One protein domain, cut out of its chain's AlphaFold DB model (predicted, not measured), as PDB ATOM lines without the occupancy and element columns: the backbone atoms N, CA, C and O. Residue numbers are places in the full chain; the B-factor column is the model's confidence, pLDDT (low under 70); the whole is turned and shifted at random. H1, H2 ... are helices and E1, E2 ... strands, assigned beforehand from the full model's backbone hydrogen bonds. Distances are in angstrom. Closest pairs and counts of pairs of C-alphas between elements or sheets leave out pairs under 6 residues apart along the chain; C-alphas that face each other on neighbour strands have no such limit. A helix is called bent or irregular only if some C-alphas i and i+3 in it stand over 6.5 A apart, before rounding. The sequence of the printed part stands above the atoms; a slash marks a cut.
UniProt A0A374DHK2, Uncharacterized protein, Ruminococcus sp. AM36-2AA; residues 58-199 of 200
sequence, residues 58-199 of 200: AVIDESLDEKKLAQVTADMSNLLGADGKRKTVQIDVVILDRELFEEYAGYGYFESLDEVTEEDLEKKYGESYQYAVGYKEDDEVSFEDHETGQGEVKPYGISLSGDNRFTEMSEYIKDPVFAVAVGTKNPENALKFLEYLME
ATOM      1  N   ALA A  58     119.119 139.519 176.790       73.12
ATOM      2  CA  ALA A  58     118.002 138.637 176.484       73.12
ATOM      3  C   ALA A  58     118.096 138.211 175.017       73.12
ATOM      4  O   ALA A  58     118.142 139.055 174.128       73.12
ATOM      5  N   VAL A  59     118.124 136.905 174.764       66.69
ATOM      6  CA  VAL A  59     117.995 136.365 173.409       66.69
ATOM      7  C   VAL A  59     116.579 135.826 173.290       66.69
ATOM      8  O   VAL A  59     116.185 134.965 174.078       66.69
ATOM      9  N   ILE A  60     115.798 136.389 172.376       62.00
ATOM     10  CA  ILE A  60     114.397 136.022 172.187       62.00
ATOM     11  C   ILE A  60     114.337 135.075 170.992       62.00
ATOM     12  O   ILE A  60     114.442 135.501 169.849       62.00
ATOM     13  N   ASP A  61     114.213 133.785 171.292       57.38
ATOM     14  CA  ASP A  61     113.942 132.713 170.335       57.38
ATOM     15  C   ASP A  61     113.163 131.592 171.044       57.38
ATOM     16  O   ASP A  61     113.321 131.384 172.251       57.38
ATOM     17  N   GLU A  62     112.337 130.846 170.311       45.25
ATOM     18  CA  GLU A  62     111.548 129.735 170.859       45.25
ATOM     19  C   GLU A  62     112.409 128.512 171.251       45.25
ATOM     20  O   GLU A  62     111.902 127.607 171.919       45.25
ATOM     21  N   SER A  63     113.696 128.450 170.868       47.75
ATOM     22  CA  SER A  63     114.426 127.170 170.804       47.75
ATOM     23  C   SER A  63     115.817 127.083 171.458       47.75
ATOM     24  O   SER A  63     116.508 126.077 171.286       47.75
ATOM     25  N   LEU A  64     116.254 128.066 172.249       56.41
ATOM     26  CA  LEU A  64     117.626 128.066 172.790       56.41
ATOM     27  C   LEU A  64     117.930 126.900 173.756       56.41
ATOM     28  O   LEU A  64     117.252 126.701 174.764       56.41
ATOM     29  N   ASP A  65     119.024 126.176 173.487       60.69
ATOM     30  CA  ASP A  65     119.553 125.102 174.342       60.69
ATOM     31  C   ASP A  65     120.175 125.677 175.634       60.69
ATOM     32  O   ASP A  65     121.104 126.495 175.597       60.69
ATOM     33  N   GLU A  66     119.700 125.201 176.793       60.47
ATOM     34  CA  GLU A  66     120.154 125.605 178.134       60.47
ATOM     35  C   GLU A  66     121.681 125.510 178.315       60.47
ATOM     36  O   GLU A  66     122.275 126.293 179.064       60.47
ATOM     37  N   LYS A  67     122.347 124.575 177.623       61.06
ATOM     38  CA  LYS A  67     123.802 124.388 177.730       61.06
ATOM     39  C   LYS A  67     124.588 125.510 177.064       61.06
ATOM     40  O   LYS A  67     125.597 125.948 177.619       61.06
ATOM     41  N   LYS A  68     124.131 125.986 175.904       62.38
ATOM     42  CA  LYS A  68     124.785 127.089 175.187       62.38
ATOM     43  C   LYS A  68     124.567 128.405 175.930       62.38
ATOM     44  O   LYS A  68     125.521 129.152 176.132       62.38
ATOM     45  N   LEU A  69     123.361 128.624 176.461       62.31
ATOM     46  CA  LEU A  69     123.057 129.783 177.304       62.31
ATOM     47  C   LEU A  69     123.961 129.844 178.547       62.31
ATOM     48  O   LEU A  69     124.445 130.915 178.918       62.31
ATOM     49  N   ALA A  70     124.234 128.697 179.174       64.31
ATOM     50  CA  ALA A  70     125.137 128.617 180.318       64.31
ATOM     51  C   ALA A  70     126.590 128.977 179.954       64.31
ATOM     52  O   ALA A  70     127.255 129.656 180.738       64.31
ATOM     53  N   GLN A  71     127.069 128.572 178.775       64.56
ATOM     54  CA  GLN A  71     128.412 128.904 178.293       64.56
ATOM     55  C   GLN A  71     128.548 130.396 177.962       64.56
ATOM     56  O   GLN A  71     129.469 131.034 178.464       64.56
ATOM     57  N   VAL A  72     127.579 130.969 177.233       66.44
ATOM     58  CA  VAL A  72     127.504 132.424 176.987       66.44
ATOM     59  C   VAL A  72     127.529 133.176 178.315       66.44
ATOM     60  O   VAL A  72     128.294 134.116 178.493       66.44
ATOM     61  N   THR A  73     126.725 132.734 179.286       65.12
ATOM     62  CA  THR A  73     126.639 133.382 180.600       65.12
ATOM     63  C   THR A  73     127.969 133.319 181.358       65.12
ATOM     64  O   THR A  73     128.340 134.293 182.013       65.12
ATOM     65  N   ALA A  74     128.690 132.197 181.291       69.19
ATOM     66  CA  ALA A  74     129.985 132.037 181.948       69.19
ATOM     67  C   ALA A  74     131.059 132.938 181.320       69.19
ATOM     68  O   ALA A  74     131.759 133.651 182.041       69.19
ATOM     69  N   ASP A  75     131.142 132.960 179.991       70.62
ATOM     70  CA  ASP A  75     132.085 133.811 179.264       70.62
ATOM     71  C   ASP A  75     131.779 135.294 179.484       70.62
ATOM     72  O   ASP A  75     132.687 136.089 179.723       70.62
ATOM     73  N   MET A  76     130.495 135.653 179.533       66.25
ATOM     74  CA  MET A  76     130.040 136.999 179.872       66.25
ATOM     75  C   MET A  76     130.410 137.410 181.289       66.25
ATOM     76  O   MET A  76     130.890 138.520 181.514       66.25
ATOM     77  N   SER A  77     130.233 136.507 182.254       66.81
ATOM     78  CA  SER A  77     130.633 136.750 183.639       66.81
ATOM     79  C   SER A  77     132.128 137.058 183.740       66.81
ATOM     80  O   SER A  77     132.519 137.928 184.517       66.81
ATOM     81  N   ASN A  78     132.951 136.384 182.933       71.31
ATOM     82  CA  ASN A  78     134.393 136.601 182.878       71.31
ATOM     83  C   ASN A  78     134.759 137.911 182.163       71.31
ATOM     84  O   ASN A  78     135.547 138.681 182.709       71.31
ATOM     85  N   LEU A  79     134.173 138.190 180.990       64.62
ATOM     86  CA  LEU A  79     134.429 139.418 180.221       64.62
ATOM     87  C   LEU A  79     134.106 140.672 181.041       64.62
ATOM     88  O   LEU A  79     134.823 141.668 180.990       64.62
ATOM     89  N   LEU A  80     133.029 140.609 181.822       66.00
ATOM     90  CA  LEU A  80     132.514 141.742 182.578       66.00
ATOM     91  C   LEU A  80     133.076 141.823 184.006       66.00
ATOM     92  O   LEU A  80     132.788 142.783 184.714       66.00
ATOM     93  N   GLY A  81     133.864 140.836 184.450       64.62
ATOM     94  CA  GLY A  81     134.379 140.777 185.824       64.62
ATOM     95  C   GLY A  81     133.277 140.617 186.882       64.62
ATOM     96  O   GLY A  81     133.395 141.127 187.997       64.62
ATOM     97  N   ALA A  82     132.182 139.941 186.533       63.97
ATOM     98  CA  ALA A  82     131.003 139.805 187.377       63.97
ATOM     99  C   ALA A  82     131.158 138.653 188.388       63.97
ATOM    100  O   ALA A  82     130.813 137.509 188.104       63.97
ATOM    101  N   ASP A  83     131.620 138.942 189.609       58.00
ATOM    102  CA  ASP A  83     131.629 137.976 190.720       58.00
ATOM    103  C   ASP A  83     130.222 137.858 191.336       58.00
ATOM    104  O   ASP A  83     129.848 138.543 192.293       58.00
ATOM    105  N   GLY A  84     129.405 137.001 190.719       57.31
ATOM    106  CA  GLY A  84     127.966 136.853 190.935       57.31
ATOM    107  C   GLY A  84     127.478 136.980 192.382       57.31
ATOM    108  O   GLY A  84     127.451 136.009 193.139       57.31
ATOM    109  N   LYS A  85     126.953 138.160 192.741       49.78
ATOM    110  CA  LYS A  85     126.103 138.359 193.925       49.78
ATOM    111  C   LYS A  85     124.998 139.388 193.668       49.78
ATOM    112  O   LYS A  85     125.245 140.581 193.671       49.78
ATOM    113  N   ARG A  86     123.768 138.852 193.616       45.41
ATOM    114  CA  ARG A  86     122.438 139.496 193.739       45.41
ATOM    115  C   ARG A  86     122.103 140.553 192.670       45.41
ATOM    116  O   ARG A  86     122.675 141.629 192.640       45.41
ATOM    117  N   LYS A  87     121.110 140.210 191.840       47.97
ATOM    118  CA  LYS A  87     120.708 140.887 190.599       47.97
ATOM    119  C   LYS A  87     119.532 141.838 190.839       47.97
ATOM    120  O   LYS A  87     118.496 141.397 191.334       47.97
ATOM    121  N   THR A  88     119.638 143.097 190.427       47.62
ATOM    122  CA  THR A  88     118.478 143.753 189.804       47.62
ATOM    123  C   THR A  88     118.361 143.164 188.394       47.62
ATOM    124  O   THR A  88     119.378 142.860 187.786       47.62
ATOM    125  N   VAL A  89     117.173 142.900 187.857       52.91
ATOM    126  CA  VAL A  89     117.058 142.426 186.464       52.91
ATOM    127  C   VAL A  89     116.711 143.646 185.628       52.91
ATOM    128  O   VAL A  89     115.623 144.190 185.770       52.91
ATOM    129  N   GLN A  90     117.674 144.131 184.852       62.94
ATOM    130  CA  GLN A  90     117.500 145.205 183.879       62.94
ATOM    131  C   GLN A  90     118.128 144.697 182.595       62.94
ATOM    132  O   GLN A  90     119.289 144.319 182.650       62.94
ATOM    133  N   ILE A  91     117.355 144.628 181.513       70.44
ATOM    134  CA  ILE A  91     117.831 144.184 180.204       70.44
ATOM    135  C   ILE A  91     118.611 145.337 179.586       70.44
ATOM    136  O   ILE A  91     118.078 146.436 179.486       70.44
ATOM    137  N   ASP A  92     119.864 145.086 179.227       83.88
ATOM    138  CA  ASP A  92     120.740 146.067 178.585       83.88
ATOM    139  C   ASP A  92     120.852 145.793 177.074       83.88
ATOM    140  O   ASP A  92     121.010 146.722 176.289       83.88
ATOM    141  N   VAL A  93     120.747 144.523 176.665       88.88
ATOM    142  CA  VAL A  93     120.878 144.067 175.273       88.88
ATOM    143  C   VAL A  93     119.767 143.082 174.936       88.88
ATOM    144  O   VAL A  93     119.440 142.208 175.745       88.88
ATOM    145  N   VAL A  94     119.239 143.180 173.719       86.19
ATOM    146  CA  VAL A  94     118.314 142.204 173.141       86.19
ATOM    147  C   VAL A  94     118.881 141.706 171.816       86.19
ATOM    148  O   VAL A  94     119.325 142.505 170.996       86.19
ATOM    149  N   ILE A  95     118.867 140.391 171.610       87.69
ATOM    150  CA  ILE A  95     119.123 139.786 170.300       87.69
ATOM    151  C   ILE A  95     117.846 139.085 169.851       87.69
ATOM    152  O   ILE A  95     117.295 138.261 170.588       87.69
ATOM    153  N   LEU A  96     117.375 139.452 168.667       85.25
ATOM    154  CA  LEU A  96     116.095 139.030 168.108       85.25
ATOM    155  C   LEU A  96     116.167 138.973 166.579       85.25
ATOM    156  O   LEU A  96     117.121 139.480 165.990       85.25
ATOM    157  N   ASP A  97     115.192 138.331 165.939       86.19
ATOM    158  CA  ASP A  97     115.083 138.362 164.480       86.19
ATOM    159  C   ASP A  97     114.754 139.772 163.959       86.19
ATOM    160  O   ASP A  97     114.326 140.664 164.700       86.19
ATOM    161  N   ARG A  98     114.966 139.976 162.658       88.56
ATOM    162  CA  ARG A  98     114.751 141.272 162.007       88.56
ATOM    163  C   ARG A  98     113.316 141.797 162.124       88.56
ATOM    164  O   ARG A  98     113.136 143.003 162.264       88.56
ATOM    165  N   GLU A  99     112.314 140.925 162.039       85.62
ATOM    166  CA  GLU A  99     110.904 141.338 162.040       85.62
ATOM    167  C   GLU A  99     110.521 141.895 163.421       85.62
ATOM    168  O   GLU A  99     109.986 143.000 163.522       85.62
ATOM    169  N   LEU A 100     110.899 141.191 164.492       85.00
ATOM    170  CA  LEU A 100     110.706 141.647 165.867       85.00
ATOM    171  C   LEU A 100     111.567 142.871 166.200       85.00
ATOM    172  O   LEU A 100     111.138 143.731 166.971       85.00
ATOM    173  N   PHE A 101     112.769 142.979 165.627       90.31
ATOM    174  CA  PHE A 101     113.617 144.164 165.772       90.31
ATOM    175  C   PHE A 101     112.923 145.427 165.255       90.31
ATOM    176  O   PHE A 101     112.859 146.423 165.978       90.31
ATOM    177  N   GLU A 102     112.376 145.385 164.039       90.50
ATOM    178  CA  GLU A 102     111.680 146.525 163.434       90.50
ATOM    179  C   GLU A 102     110.423 146.896 164.242       90.50
ATOM    180  O   GLU A 102     110.197 148.074 164.530       90.50
ATOM    181  N   GLU A 103     109.654 145.901 164.699       80.81
ATOM    182  CA  GLU A 103     108.470 146.130 165.533       80.81
ATOM    183  C   GLU A 103     108.830 146.778 166.883       80.81
ATOM    184  O   GLU A 103     108.210 147.760 167.303       80.81
ATOM    185  N   TYR A 104     109.853 146.262 167.570       81.62
ATOM    186  CA  TYR A 104     110.228 146.720 168.911       81.62
ATOM    187  C   TYR A 104     110.963 148.062 168.897       81.62
ATOM    188  O   TYR A 104     110.792 148.852 169.831       81.62
ATOM    189  N   ALA A 105     111.705 148.367 167.830       86.12
ATOM    190  CA  ALA A 105     112.194 149.719 167.572       86.12
ATOM    191  C   ALA A 105     111.019 150.701 167.440       86.12
ATOM    192  O   ALA A 105     111.026 151.767 168.059       86.12
ATOM    193  N   GLY A 106     109.963 150.298 166.727       79.56
ATOM    194  CA  GLY A 106     108.751 151.091 166.554       79.56
ATOM    195  C   GLY A 106     107.955 151.342 167.839       79.56
ATOM    196  O   GLY A 106     107.267 152.358 167.926       79.56
ATOM    197  N   TYR A 107     108.064 150.461 168.840       81.12
ATOM    198  CA  TYR A 107     107.532 150.678 170.197       81.12
ATOM    199  C   TYR A 107     108.464 151.498 171.105       81.12
ATOM    200  O   TYR A 107     108.059 151.870 172.205       81.12
ATOM    201  N   GLY A 108     109.703 151.765 170.682       81.06
ATOM    202  CA  GLY A 108     110.663 152.554 171.459       81.06
ATOM    203  C   GLY A 108     111.394 151.746 172.524       81.06
ATOM    204  O   GLY A 108     111.788 152.294 173.550       81.06
ATOM    205  N   TYR A 109     111.566 150.437 172.317       84.00
ATOM    206  CA  TYR A 109     112.318 149.591 173.249       84.00
ATOM    207  C   TYR A 109     113.837 149.691 173.087       84.00
ATOM    208  O   TYR A 109     114.559 149.253 173.988       84.00
ATOM    209  N   PHE A 110     114.326 150.260 171.981       90.44
ATOM    210  CA  PHE A 110     115.753 150.339 171.675       90.44
ATOM    211  C   PHE A 110     116.283 151.770 171.640       90.44
ATOM    212  O   PHE A 110     115.633 152.675 171.119       90.44
ATOM    213  N   GLU A 111     117.474 151.945 172.204       92.81
ATOM    214  CA  GLU A 111     118.233 153.190 172.136       92.81
ATOM    215  C   GLU A 111     118.902 153.294 170.756       92.81
ATOM    216  O   GLU A 111     119.375 152.287 170.217       92.81
ATOM    217  N   SER A 112     118.968 154.498 170.182       93.38
ATOM    218  CA  SER A 112     119.744 154.719 168.956       93.38
ATOM    219  C   SER A 112     121.223 154.445 169.225       93.38
ATOM    220  O   SER A 112     121.775 154.928 170.211       93.38
ATOM    221  N   LEU A 113     121.902 153.728 168.333       93.00
ATOM    222  CA  LEU A 113     123.337 153.460 168.446       93.00
ATOM    223  C   LEU A 113     124.169 154.754 168.450       93.00
ATOM    224  O   LEU A 113     125.182 154.810 169.145       93.00
ATOM    225  N   ASP A 114     123.679 155.805 167.788       90.50
ATOM    226  CA  ASP A 114     124.272 157.149 167.814       90.50
ATOM    227  C   ASP A 114     124.192 157.812 169.206       90.50
ATOM    228  O   ASP A 114     124.952 158.727 169.516       90.50
ATOM    229  N   GLU A 115     123.248 157.379 170.047       90.25
ATOM    230  CA  GLU A 115     123.056 157.863 171.423       90.25
ATOM    231  C   GLU A 115     123.785 156.965 172.443       90.25
ATOM    232  O   GLU A 115     124.129 157.410 173.539       90.25
ATOM    233  N   VAL A 116     124.087 155.716 172.067       89.38
ATOM    234  CA  VAL A 116     124.825 154.747 172.893       89.38
ATOM    235  C   VAL A 116     126.326 155.059 172.942       89.38
ATOM    236  O   VAL A 116     126.958 154.835 173.978       89.38
ATOM    237  N   THR A 117     126.920 155.547 171.847       89.88
ATOM    238  CA  THR A 117     128.360 155.843 171.761       89.88
ATOM    239  C   THR A 117     128.684 156.942 170.755       89.88
ATOM    240  O   THR A 117     127.988 157.123 169.766       89.88
ATOM    241  N   GLU A 118     129.797 157.644 170.981       88.75
ATOM    242  CA  GLU A 118     130.385 158.568 169.997       88.75
ATOM    243  C   GLU A 118     131.240 157.839 168.936       88.75
ATOM    244  O   GLU A 118     131.749 158.466 168.006       88.75
ATOM    245  N   GLU A 119     131.461 156.527 169.084       88.25
ATOM    246  CA  GLU A 119     132.182 155.722 168.095       88.25
ATOM    247  C   GLU A 119     131.382 155.616 166.790       88.25
ATOM    248  O   GLU A 119     130.183 155.355 166.795       88.25
ATOM    249  N   ASP A 120     132.071 155.758 165.658       89.06
ATOM    250  CA  ASP A 120     131.489 155.596 164.325       89.06
ATOM    251  C   ASP A 120     131.270 154.101 164.013       89.06
ATOM    252  O   ASP A 120     132.058 153.447 163.316       89.06
ATOM    253  N   LEU A 121     130.215 153.544 164.614       90.00
ATOM    254  CA  LEU A 121     129.822 152.144 164.460       90.00
ATOM    255  C   LEU A 121     129.358 151.829 163.036       90.00
ATOM    256  O   LEU A 121     129.585 150.714 162.565       90.00
ATOM    257  N   GLU A 122     128.783 152.806 162.331       90.69
ATOM    258  CA  GLU A 122     128.410 152.669 160.921       90.69
ATOM    259  C   GLU A 122     129.643 152.358 160.071       90.69
ATOM    260  O   GLU A 122     129.656 151.402 159.296       90.69
ATOM    261  N   LYS A 123     130.738 153.095 160.272       91.75
ATOM    262  CA  LYS A 123     132.001 152.815 159.588       91.75
ATOM    263  C   LYS A 123     132.632 151.488 160.010       91.75
ATOM    264  O   LYS A 123     133.297 150.854 159.188       91.75
ATOM    265  N   LYS A 124     132.481 151.089 161.276       91.25
ATOM    266  CA  LYS A 124     133.070 149.853 161.824       91.25
ATOM    267  C   LYS A 124     132.372 148.599 161.306       91.25
ATOM    268  O   LYS A 124     133.050 147.653 160.919       91.25
ATOM    269  N   TYR A 125     131.042 148.602 161.290       90.56
ATOM    270  CA  TYR A 125     130.228 147.424 160.984       90.56
ATOM    271  C   TYR A 125     129.567 147.467 159.599       90.56
ATOM    272  O   TYR A 125     129.066 146.443 159.134       90.56
ATOM    273  N   GLY A 126     129.617 148.607 158.905       89.56
ATOM    274  CA  GLY A 126     129.244 148.746 157.499       89.56
ATOM    275  C   GLY A 126     127.842 148.221 157.207       89.56
ATOM    276  O   GLY A 126     126.864 148.680 157.783       89.56
ATOM    277  N   GLU A 127     127.747 147.218 156.332       88.56
ATOM    278  CA  GLU A 127     126.472 146.607 155.925       88.56
ATOM    279  C   GLU A 127     125.710 145.937 157.080       88.56
ATOM    280  O   GLU A 127     124.498 145.743 156.989       88.56
ATOM    281  N   SER A 128     126.392 145.620 158.185       92.12
ATOM    282  CA  SER A 128     125.733 145.088 159.379       92.12
ATOM    283  C   SER A 128     124.983 146.175 160.155       92.12
ATOM    284  O   SER A 128     124.114 145.834 160.948       92.12
ATOM    285  N   TYR A 129     125.236 147.468 159.925       92.44
ATOM    286  CA  TYR A 129     124.543 148.575 160.596       92.44
ATOM    287  C   TYR A 129     123.067 148.656 160.154       92.44
ATOM    288  O   TYR A 129     122.778 148.882 158.979       92.44
ATOM    289  N   GLN A 130     122.120 148.420 161.071       94.75
ATOM    290  CA  GLN A 130     120.686 148.316 160.770       94.75
ATOM    291  C   GLN A 130     119.889 149.530 161.261       94.75
ATOM    292  O   GLN A 130     119.923 149.910 162.434       94.75
ATOM    293  N   TYR A 131     119.080 150.066 160.348       95.06
ATOM    294  CA  TYR A 131     118.137 151.149 160.596       95.06
ATOM    295  C   TYR A 131     116.717 150.606 160.757       95.06
ATOM    296  O   TYR A 131     116.317 149.690 160.038       95.06
ATOM    297  N   ALA A 132     115.946 151.212 161.657       93.38
ATOM    298  CA  ALA A 132     114.517 150.950 161.812       93.38
ATOM    299  C   ALA A 132     113.765 152.257 162.086       93.38
ATOM    300  O   ALA A 132     114.368 153.273 162.439       93.38
ATOM    301  N   VAL A 133     112.445 152.239 161.899       91.69
ATOM    302  CA  VAL A 133     111.598 153.381 162.250       91.69
ATOM    303  C   VAL A 133     111.336 153.341 163.753       91.69
ATOM    304  O   VAL A 133     110.832 152.346 164.265       91.69
ATOM    305  N   GLY A 134     111.724 154.399 164.463       87.44
ATOM    306  CA  GLY A 134     111.620 154.466 165.919       87.44
ATOM    307  C   GLY A 134     110.216 154.773 166.433       87.44
ATOM    308  O   GLY A 134     109.248 154.892 165.677       87.44
ATOM    309  N   TYR A 135     110.121 154.974 167.744       84.88
ATOM    310  CA  TYR A 135     108.916 155.481 168.390       84.88
ATOM    311  C   TYR A 135     108.771 156.991 168.207       84.88
ATOM    312  O   TYR A 135     109.755 157.733 168.219       84.88
ATOM    313  N   LYS A 136     107.529 157.449 168.056       82.94
ATOM    314  CA  LYS A 136     107.191 158.871 168.056       82.94
ATOM    315  C   LYS A 136     106.538 159.222 169.385       82.94
ATOM    316  O   LYS A 136     105.462 158.722 169.698       82.94
ATOM    317  N   GLU A 137     107.169 160.107 170.146       69.44
ATOM    318  CA  GLU A 137     106.537 160.732 171.306       69.44
ATOM    319  C   GLU A 137     105.538 161.797 170.815       69.44
ATOM    320  O   GLU A 137     105.874 162.972 170.719       69.44
ATOM    321  N   ASP A 138     104.327 161.389 170.420       66.81
ATOM    322  CA  ASP A 138     103.225 162.327 170.157       66.81
ATOM    323  C   ASP A 138     102.419 162.599 171.443       66.81
ATOM    324  O   ASP A 138     102.050 161.680 172.176       66.81
ATOM    325  N   ASP A 139     102.092 163.873 171.686       57.19
ATOM    326  CA  ASP A 139     101.214 164.317 172.784       57.19
ATOM    327  C   ASP A 139      99.717 164.032 172.507       57.19
ATOM    328  O   ASP A 139      98.876 164.107 173.409       57.19
ATOM    329  N   GLU A 140      99.362 163.713 171.258       55.94
ATOM    330  CA  GLU A 140      98.000 163.386 170.829       55.94
ATOM    331  C   GLU A 140      97.855 161.873 170.652       55.94
ATOM    332  O   GLU A 140      98.165 161.306 169.609       55.94
ATOM    333  N   VAL A 141      97.346 161.206 171.689       52.06
ATOM    334  CA  VAL A 141      96.982 159.787 171.618       52.06
ATOM    335  C   VAL A 141      95.770 159.639 170.688       52.06
ATOM    336  O   VAL A 141      94.619 159.742 171.120       52.06
ATOM    337  N   SER A 142      96.016 159.416 169.395       52.53
ATOM    338  CA  SER A 142      95.016 158.861 168.481       52.53
ATOM    339  C   SER A 142      94.752 157.423 168.925       52.53
ATOM    340  O   SER A 142      95.544 156.522 168.679       52.53
ATOM    341  N   PHE A 143      93.640 157.192 169.625       53.38
ATOM    342  CA  PHE A 143      93.224 155.846 170.048       53.38
ATOM    343  C   PHE A 143      92.865 154.922 168.867       53.38
ATOM    344  O   PHE A 143      92.511 153.767 169.099       53.38
ATOM    345  N   GLU A 144      92.903 155.427 167.630       55.38
ATOM    346  CA  GLU A 144      92.534 154.691 166.419       55.38
ATOM    347  C   GLU A 144      93.746 154.103 165.674       55.38
ATOM    348  O   GLU A 144      93.564 153.146 164.923       55.38
ATOM    349  N   ASP A 145      94.973 154.569 165.945       53.91
ATOM    350  CA  ASP A 145      96.175 154.113 165.242       53.91
ATOM    351  C   ASP A 145      97.010 153.177 166.130       53.91
ATOM    352  O   ASP A 145      97.783 153.596 166.987       53.91
ATOM    353  N   HIS A 146      96.863 151.868 165.918       54.00
ATOM    354  CA  HIS A 146      97.722 150.827 166.503       54.00
ATOM    355  C   HIS A 146      99.051 150.660 165.738       54.00
ATOM    356  O   HIS A 146      99.617 149.568 165.710       54.00
ATOM    357  N   GLU A 147      99.523 151.701 165.057       63.16
ATOM    358  CA  GLU A 147     100.701 151.612 164.196       63.16
ATOM    359  C   GLU A 147     101.969 151.946 164.994       63.16
ATOM    360  O   GLU A 147     102.109 153.028 165.562       63.16
ATOM    361  N   THR A 148     102.896 150.991 165.059       68.38
ATOM    362  CA  THR A 148     104.260 151.203 165.556       68.38
ATOM    363  C   THR A 148     105.130 151.825 164.476       68.38
ATOM    364  O   THR A 148     104.768 151.824 163.301       68.38
ATOM    365  N   GLY A 149     106.301 152.347 164.849       73.94
ATOM    366  CA  GLY A 149     107.266 152.808 163.847       73.94
ATOM    367  C   GLY A 149     106.818 154.092 163.159       73.94
ATOM    368  O   GLY A 149     106.896 154.218 161.941       73.94
ATOM    369  N   GLN A 150     106.318 155.049 163.937       80.06
ATOM    370  CA  GLN A 150     105.921 156.374 163.449       80.06
ATOM    371  C   GLN A 150     106.995 157.447 163.694       80.06
ATOM    372  O   GLN A 150     106.818 158.605 163.313       80.06
ATOM    373  N   GLY A 151     108.080 157.090 164.383       83.25
ATOM    374  CA  GLY A 151     109.167 157.985 164.758       83.25
ATOM    375  C   GLY A 151     110.199 158.187 163.654       83.25
ATOM    376  O   GLY A 151     109.991 157.870 162.484       83.25
ATOM    377  N   GLU A 152     111.349 158.736 164.035       87.75
ATOM    378  CA  GLU A 152     112.460 158.928 163.106       87.75
ATOM    379  C   GLU A 152     113.129 157.596 162.750       87.75
ATOM    380  O   GLU A 152     113.252 156.692 163.582       87.75
ATOM    381  N   VAL A 153     113.606 157.496 161.508       93.00
ATOM    382  CA  VAL A 153     114.483 156.400 161.093       93.00
ATOM    383  C   VAL A 153     115.868 156.657 161.671       93.00
ATOM    384  O   VAL A 153     116.522 157.628 161.295       93.00
ATOM    385  N   LYS A 154     116.305 155.783 162.577       94.31
ATOM    386  CA  LYS A 154     117.605 155.854 163.254       94.31
ATOM    387  C   LYS A 154     118.266 154.469 163.278       94.31
ATOM    388  O   LYS A 154     117.585 153.463 163.037       94.31
ATOM    389  N   PRO A 155     119.583 154.395 163.513       94.69
ATOM    390  CA  PRO A 155     120.270 153.120 163.626       94.69
ATOM    391  C   PRO A 155     120.046 152.521 165.012       94.69
ATOM    392  O   PRO A 155     120.556 153.029 166.004       94.69
ATOM    393  N   TYR A 156     119.284 151.434 165.092       94.25
ATOM    394  CA  TYR A 156     118.922 150.810 166.373       94.25
ATOM    395  C   TYR A 156     119.604 149.461 166.605       94.25
ATOM    396  O   TYR A 156     119.517 148.916 167.707       94.25
ATOM    397  N   GLY A 157     120.269 148.891 165.596       94.38
ATOM    398  CA  GLY A 157     120.847 147.563 165.750       94.38
ATOM    399  C   GLY A 157     121.976 147.215 164.795       94.38
ATOM    400  O   GLY A 157     122.234 147.908 163.815       94.38
ATOM    401  N   ILE A 158     122.654 146.114 165.106       95.94
ATOM    402  CA  ILE A 158     123.731 145.526 164.308       95.94
ATOM    403  C   ILE A 158     123.323 144.110 163.927       95.94
ATOM    404  O   ILE A 158     123.002 143.299 164.792       95.94
ATOM    405  N   SER A 159     123.335 143.800 162.637       93.75
ATOM    406  CA  SER A 159     123.117 142.443 162.159       93.75
ATOM    407  C   SER A 159     124.255 141.542 162.626       93.75
ATOM    408  O   SER A 159     125.429 141.852 162.443       93.75
ATOM    409  N   LEU A 160     123.878 140.409 163.207       89.75
ATOM    410  CA  LEU A 160     124.771 139.304 163.528       89.75
ATOM    411  C   LEU A 160     124.715 138.226 162.430       89.75
ATOM    412  O   LEU A 160     125.184 137.110 162.642       89.75
ATOM    413  N   SER A 161     124.128 138.524 161.264       83.88
ATOM    414  CA  SER A 161     124.114 137.620 160.114       83.88
ATOM    415  C   SER A 161     125.509 137.559 159.489       83.88
ATOM    416  O   SER A 161     125.976 138.534 158.911       83.88
ATOM    417  N   GLY A 162     126.179 136.414 159.584       81.56
ATOM    418  CA  GLY A 162     127.512 136.217 159.010       81.56
ATOM    419  C   GLY A 162     128.303 135.136 159.735       81.56
ATOM    420  O   GLY A 162     127.756 134.425 160.575       81.56
ATOM    421  N   ASP A 163     129.589 135.028 159.415       80.00
ATOM    422  CA  ASP A 163     130.525 134.185 160.160       80.00
ATOM    423  C   ASP A 163     131.004 134.973 161.382       80.00
ATOM    424  O   ASP A 163     131.784 135.914 161.265       80.00
ATOM    425  N   ASN A 164     130.450 134.654 162.549       83.19
ATOM    426  CA  ASN A 164     130.808 135.263 163.821       83.19
ATOM    427  C   ASN A 164     130.449 134.308 164.964       83.19
ATOM    428  O   ASN A 164     129.744 133.310 164.788       83.19
ATOM    429  N   ARG A 165     130.899 134.617 166.175       82.00
ATOM    430  CA  ARG A 165     130.680 133.729 167.323       82.00
ATOM    431  C   ARG A 165     129.207 133.571 167.687       82.00
ATOM    432  O   ARG A 165     128.835 132.549 168.259       82.00
ATOM    433  N   PHE A 166     128.340 134.518 167.325       79.44
ATOM    434  CA  PHE A 166     126.902 134.354 167.535       79.44
ATOM    435  C   PHE A 166     126.292 133.254 166.651       79.44
ATOM    436  O   PHE A 166     125.483 132.464 167.148       79.44
ATOM    437  N   THR A 167     126.675 133.154 165.377       74.38
ATOM    438  CA  THR A 167     126.145 132.131 164.455       74.38
ATOM    439  C   THR A 167     126.713 130.736 164.720       74.38
ATOM    440  O   THR A 167     126.023 129.743 164.506       74.38
ATOM    441  N   GLU A 168     127.906 130.623 165.312       67.06
ATOM    442  CA  GLU A 168     128.391 129.339 165.853       67.06
ATOM    443  C   GLU A 168     127.549 128.855 167.049       67.06
ATOM    444  O   GLU A 168     127.344 127.655 167.287       67.06
ATOM    445  N   MET A 169     127.051 129.804 167.840       64.94
ATOM    446  CA  MET A 169     126.290 129.529 169.054       64.94
ATOM    447  C   MET A 169     124.799 129.327 168.775       64.94
ATOM    448  O   MET A 169     124.165 128.506 169.444       64.94
ATOM    449  N   SER A 170     124.235 130.004 167.778       63.41
ATOM    450  CA  SER A 170     122.806 129.981 167.464       63.41
ATOM    451  C   SER A 170     122.557 129.457 166.049       63.41
ATOM    452  O   SER A 170     123.044 129.994 165.065       63.41
ATOM    453  N   GLU A 171     121.787 128.374 165.944       59.56
ATOM    454  CA  GLU A 171     121.482 127.734 164.654       59.56
ATOM    455  C   GLU A 171     120.120 128.173 164.079       59.56
ATOM    456  O   GLU A 171     119.792 127.797 162.955       59.56
ATOM    457  N   TYR A 172     119.311 128.939 164.830       65.12
ATOM    458  CA  TYR A 172     117.862 129.026 164.577       65.12
ATOM    459  C   TYR A 172     117.267 130.440 164.494       65.12
ATOM    460  O   TYR A 172     116.134 130.566 164.034       65.12
ATOM    461  N   ILE A 173     118.002 131.503 164.849       69.19
ATOM    462  CA  ILE A 173     117.484 132.872 164.688       69.19
ATOM    463  C   ILE A 173     117.714 133.322 163.251       69.19
ATOM    464  O   ILE A 173     118.851 133.397 162.784       69.19
ATOM    465  N   LYS A 174     116.625 133.611 162.541       73.50
ATOM    466  CA  LYS A 174     116.672 134.136 161.179       73.50
ATOM    467  C   LYS A 174     117.043 135.618 161.225       73.50
ATOM    468  O   LYS A 174     116.367 136.395 161.886       73.50
ATOM    469  N   ASP A 175     118.087 135.993 160.492       85.69
ATOM    470  CA  ASP A 175     118.570 137.373 160.377       85.69
ATOM    471  C   ASP A 175     118.712 138.092 161.738       85.69
ATOM    472  O   ASP A 175     118.036 139.097 161.973       85.69
ATOM    473  N   PRO A 176     119.541 137.566 162.663       88.62
ATOM    474  CA  PRO A 176     119.635 138.084 164.021       88.62
ATOM    475  C   PRO A 176     120.159 139.521 164.044       88.62
ATOM    476  O   PRO A 176     121.131 139.861 163.365       88.62
ATOM    477  N   VAL A 177     119.547 140.351 164.883       91.38
ATOM    478  CA  VAL A 177     119.930 141.742 165.120       91.38
ATOM    479  C   VAL A 177     120.219 141.934 166.604       91.38
ATOM    480  O   VAL A 177     119.417 141.579 167.463       91.38
ATOM    481  N   PHE A 178     121.384 142.494 166.906       93.62
ATOM    482  CA  PHE A 178     121.756 142.997 168.220       93.62
ATOM    483  C   PHE A 178     121.189 144.404 168.403       93.62
ATOM    484  O   PHE A 178     121.473 145.275 167.584       93.62
ATOM    485  N   ALA A 179     120.457 144.650 169.487       92.44
ATOM    486  CA  ALA A 179     119.922 145.963 169.835       92.44
ATOM    487  C   ALA A 179     120.175 146.299 171.314       92.44
ATOM    488  O   ALA A 179     120.181 145.420 172.184       92.44
ATOM    489  N   VAL A 180     120.379 147.584 171.610       93.75
ATOM    490  CA  VAL A 180     120.592 148.088 172.976       93.75
ATOM    491  C   VAL A 180     119.263 148.577 173.536       93.75
ATOM    492  O   VAL A 180     118.575 149.363 172.895       93.75
ATOM    493  N   ALA A 181     118.884 148.111 174.725       88.81
ATOM    494  CA  ALA A 181     117.611 148.484 175.335       88.81
ATOM    495  C   ALA A 181     117.634 149.928 175.868       88.81
ATOM    496  O   ALA A 181     118.624 150.352 176.476       88.81
ATOM    497  N   VAL A 182     116.515 150.647 175.714       86.06
ATOM    498  CA  VAL A 182     116.358 152.005 176.264       86.06
ATOM    499  C   VAL A 182     116.605 152.013 177.770       86.06
ATOM    500  O   VAL A 182     116.155 151.141 178.521       86.06
ATOM    501  N   GLY A 183     117.322 153.037 178.231       80.81
ATOM    502  CA  GLY A 183     117.620 153.222 179.648       80.81
ATOM    503  C   GLY A 183     118.662 152.250 180.204       80.81
ATOM    504  O   GLY A 183     118.789 152.149 181.433       80.81
ATOM    505  N   THR A 184     119.405 151.547 179.334       82.25
ATOM    506  CA  THR A 184     120.598 150.776 179.711       82.25
ATOM    507  C   THR A 184     121.489 151.590 180.647       82.25
ATOM    508  O   THR A 184     121.743 152.778 180.442       82.25
ATOM    509  N   LYS A 185     121.958 150.961 181.726       83.25
ATOM    510  CA  LYS A 185     122.900 151.613 182.652       83.25
ATOM    511  C   LYS A 185     124.349 151.329 182.294       83.25
ATOM    512  O   LYS A 185     125.239 151.901 182.916       83.25
ATOM    513  N   ASN A 186     124.575 150.446 181.321       82.94
ATOM    514  CA  ASN A 186     125.888 149.907 180.994       82.94
ATOM    515  C   ASN A 186     126.134 149.870 179.475       82.94
ATOM    516  O   ASN A 186     126.438 148.799 178.940       82.94
ATOM    517  N   PRO A 187     126.033 151.009 178.764       87.38
ATOM    518  CA  PRO A 187     126.227 151.050 177.314       87.38
ATOM    519  C   PRO A 187     127.612 150.524 176.901       87.38
ATOM    520  O   PRO A 187     127.715 149.709 175.991       87.38
ATOM    521  N   GLU A 188     128.675 150.860 177.641       87.31
ATOM    522  CA  GLU A 188     130.031 150.360 177.354       87.31
ATOM    523  C   GLU A 188     130.140 148.829 177.409       87.31
ATOM    524  O   GLU A 188     130.873 148.220 176.630       87.31
ATOM    525  N   ASN A 189     129.424 148.182 178.332       84.75
ATOM    526  CA  ASN A 189     129.448 146.725 178.453       84.75
ATOM    527  C   ASN A 189     128.605 146.055 177.365       84.75
ATOM    528  O   ASN A 189     128.960 144.963 176.923       84.75
ATOM    529  N   ALA A 190     127.532 146.710 176.911       87.44
ATOM    530  CA  ALA A 190     126.771 146.263 175.750       87.44
ATOM    531  C   ALA A 190     127.658 146.262 174.495       87.44
ATOM    532  O   ALA A 190     127.683 145.272 173.768       87.44
ATOM    533  N   LEU A 191     128.467 147.306 174.297       90.62
ATOM    534  CA  LEU A 191     129.391 147.394 173.161       90.62
ATOM    535  C   LEU A 191     130.523 146.366 173.235       90.62
ATOM    536  O   LEU A 191     130.802 145.707 172.241       90.62
ATOM    537  N   LYS A 192     131.119 146.140 174.412       88.69
ATOM    538  CA  LYS A 192     132.103 145.050 174.590       88.69
ATOM    539  C   LYS A 192     131.508 143.681 174.272       88.69
ATOM    540  O   LYS A 192     132.203 142.807 173.760       88.69
ATOM    541  N   PHE A 193     130.232 143.470 174.601       86.88
ATOM    542  CA  PHE A 193     129.553 142.230 174.251       86.88
ATOM    543  C   PHE A 193     129.313 142.116 172.745       86.88
ATOM    544  O   PHE A 193     129.582 141.059 172.183       86.88
ATOM    545  N   LEU A 194     128.883 143.195 172.086       90.75
ATOM    546  CA  LEU A 194     128.787 143.252 170.627       90.75
ATOM    547  C   LEU A 194     130.129 142.910 169.964       90.75
ATOM    548  O   LEU A 194     130.164 142.075 169.067       90.75
ATOM    549  N   GLU A 195     131.235 143.494 170.429       90.88
ATOM    550  CA  GLU A 195     132.579 143.177 169.927       90.88
ATOM    551  C   GLU A 195     132.899 141.685 170.071       90.88
ATOM    552  O   GLU A 195     133.232 141.041 169.083       90.88
ATOM    553  N   TYR A 196     132.696 141.111 171.260       87.69
ATOM    554  CA  TYR A 196     132.905 139.680 171.516       87.69
ATOM    555  C   TYR A 196     132.071 138.770 170.597       87.69
ATOM    556  O   TYR A 196     132.530 137.684 170.239       87.69
ATOM    557  N   LEU A 197     130.840 139.170 170.256       85.75
ATOM    558  CA  LEU A 197     129.960 138.406 169.364       85.75
ATOM    559  C   LEU A 197     130.373 138.500 167.897       85.75
ATOM    560  O   LEU A 197     130.154 137.539 167.169       85.75
ATOM    561  N   MET A 198     130.927 139.642 167.485       86.25
ATOM    562  CA  MET A 198     131.334 139.929 166.105       86.25
ATOM    563  C   MET A 198     132.746 139.431 165.770       86.25
ATOM    564  O   MET A 198     133.114 139.412 164.599       86.25
ATOM    565  N   GLU A 199     133.545 139.055 166.770       83.38
ATOM    566  CA  GLU A 199     134.814 138.344 166.570       83.38
ATOM    567  C   GLU A 199     134.582 136.916 166.026       83.38
ATOM    568  O   GLU A 199     133.526 136.328 166.274       83.38
TER     569      GLU A 199
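This is residues 58 to 199 of the 200 residues of an uncharacterized protein of Ruminococcus sp. AM36-2AA (UniProt A0A374DHK2). A small, strongly twisted sheet of four strands forms the core, with H2 on one face and H6 and H4 on the other, where H3 also sits on that same face but beside the strands, only just over none of them. H1 lies off the sheet, near H5 and H6, and two loops, residues 83 to 89 and 139 to 146, stick out from the body. The printed part has 142 residues, with six named helices and four strands in the order H1 E1 H2 H3 H4 E2 E3 H5 E4 H6; the sheet runs E1 E4 E3 E2, antiparallel throughout, and the class is mixed, helices and strands. The whole is compact, with a radius of gyration of the C-alphas of 15.8 A and spans of 46 by 36 by 34 A.

H1, residues 66 to 79, begins at C-alpha 66 (120.154, 125.605, 178.134) and is 20.0 A long. E1 is residues 93 to 96, H2 residues 98 to 106 at 12.4 A, and H3 residues 113 to 116. H4, residues 121 to 128, is irregular: C-alphas 124 and 127 are 9.4 A apart. E2, residues 129 to 133, measures 13.9 A, and E3, residues 153 to 159, 16.4 A. H5 is residues 165 to 169 and E4 residues 177 to 180. H6, residues 187 to 198, is 16.6 A long and ends at C-alpha 198 (131.334, 139.929, 166.105).

E1 and E2 are the edge strands. E1 and E4 have N 177 and O 96 within hydrogen-bond range at 2.8 A, E4 and E3 N 178 and O 158 at 2.8 A, and the hairpin E2 and E3 N 130 and O 157 at 2.8 A. Three layers are present, helices on both faces of the sheet: H6 on one face, H2 on the other. The closest C-alphas of H2 and E2 are those of Glu 102 and Ala 132, 5.5 A apart. H6 runs along the strands at a height over the sheet of 9.3 A, and its closest C-alphas to E4 are Ala 190 and Val 180, 7.0 A. H3 and H4 are on the same face as H6; H4 stands up from the sheet. H5 touches H6 through residues 196 to 198 of H6 alone, Arg 165 and Leu 197 being closest at 5.2 A. H1 is close to H6 but not clearly touching, Met 76 and Phe 193 having the closest C-alphas, 7.7 A. Every O i to N i+4 pair is within hydrogen-bond range in H1, H2, H5 and H6, and 2 of 4 in H4; H3 is too short for one.

The farthest C-alphas, Asp 83 and Glu 144, are 49.0 A apart. The printed part has no cut. The links H1 to E1 and E2 to E3 are long. Mean pLDDT of the printed part is 77.7; it is under 70 in residues 59 to 74, 76 to 77, 79 to 90, 137 to 148 and 168 to 173.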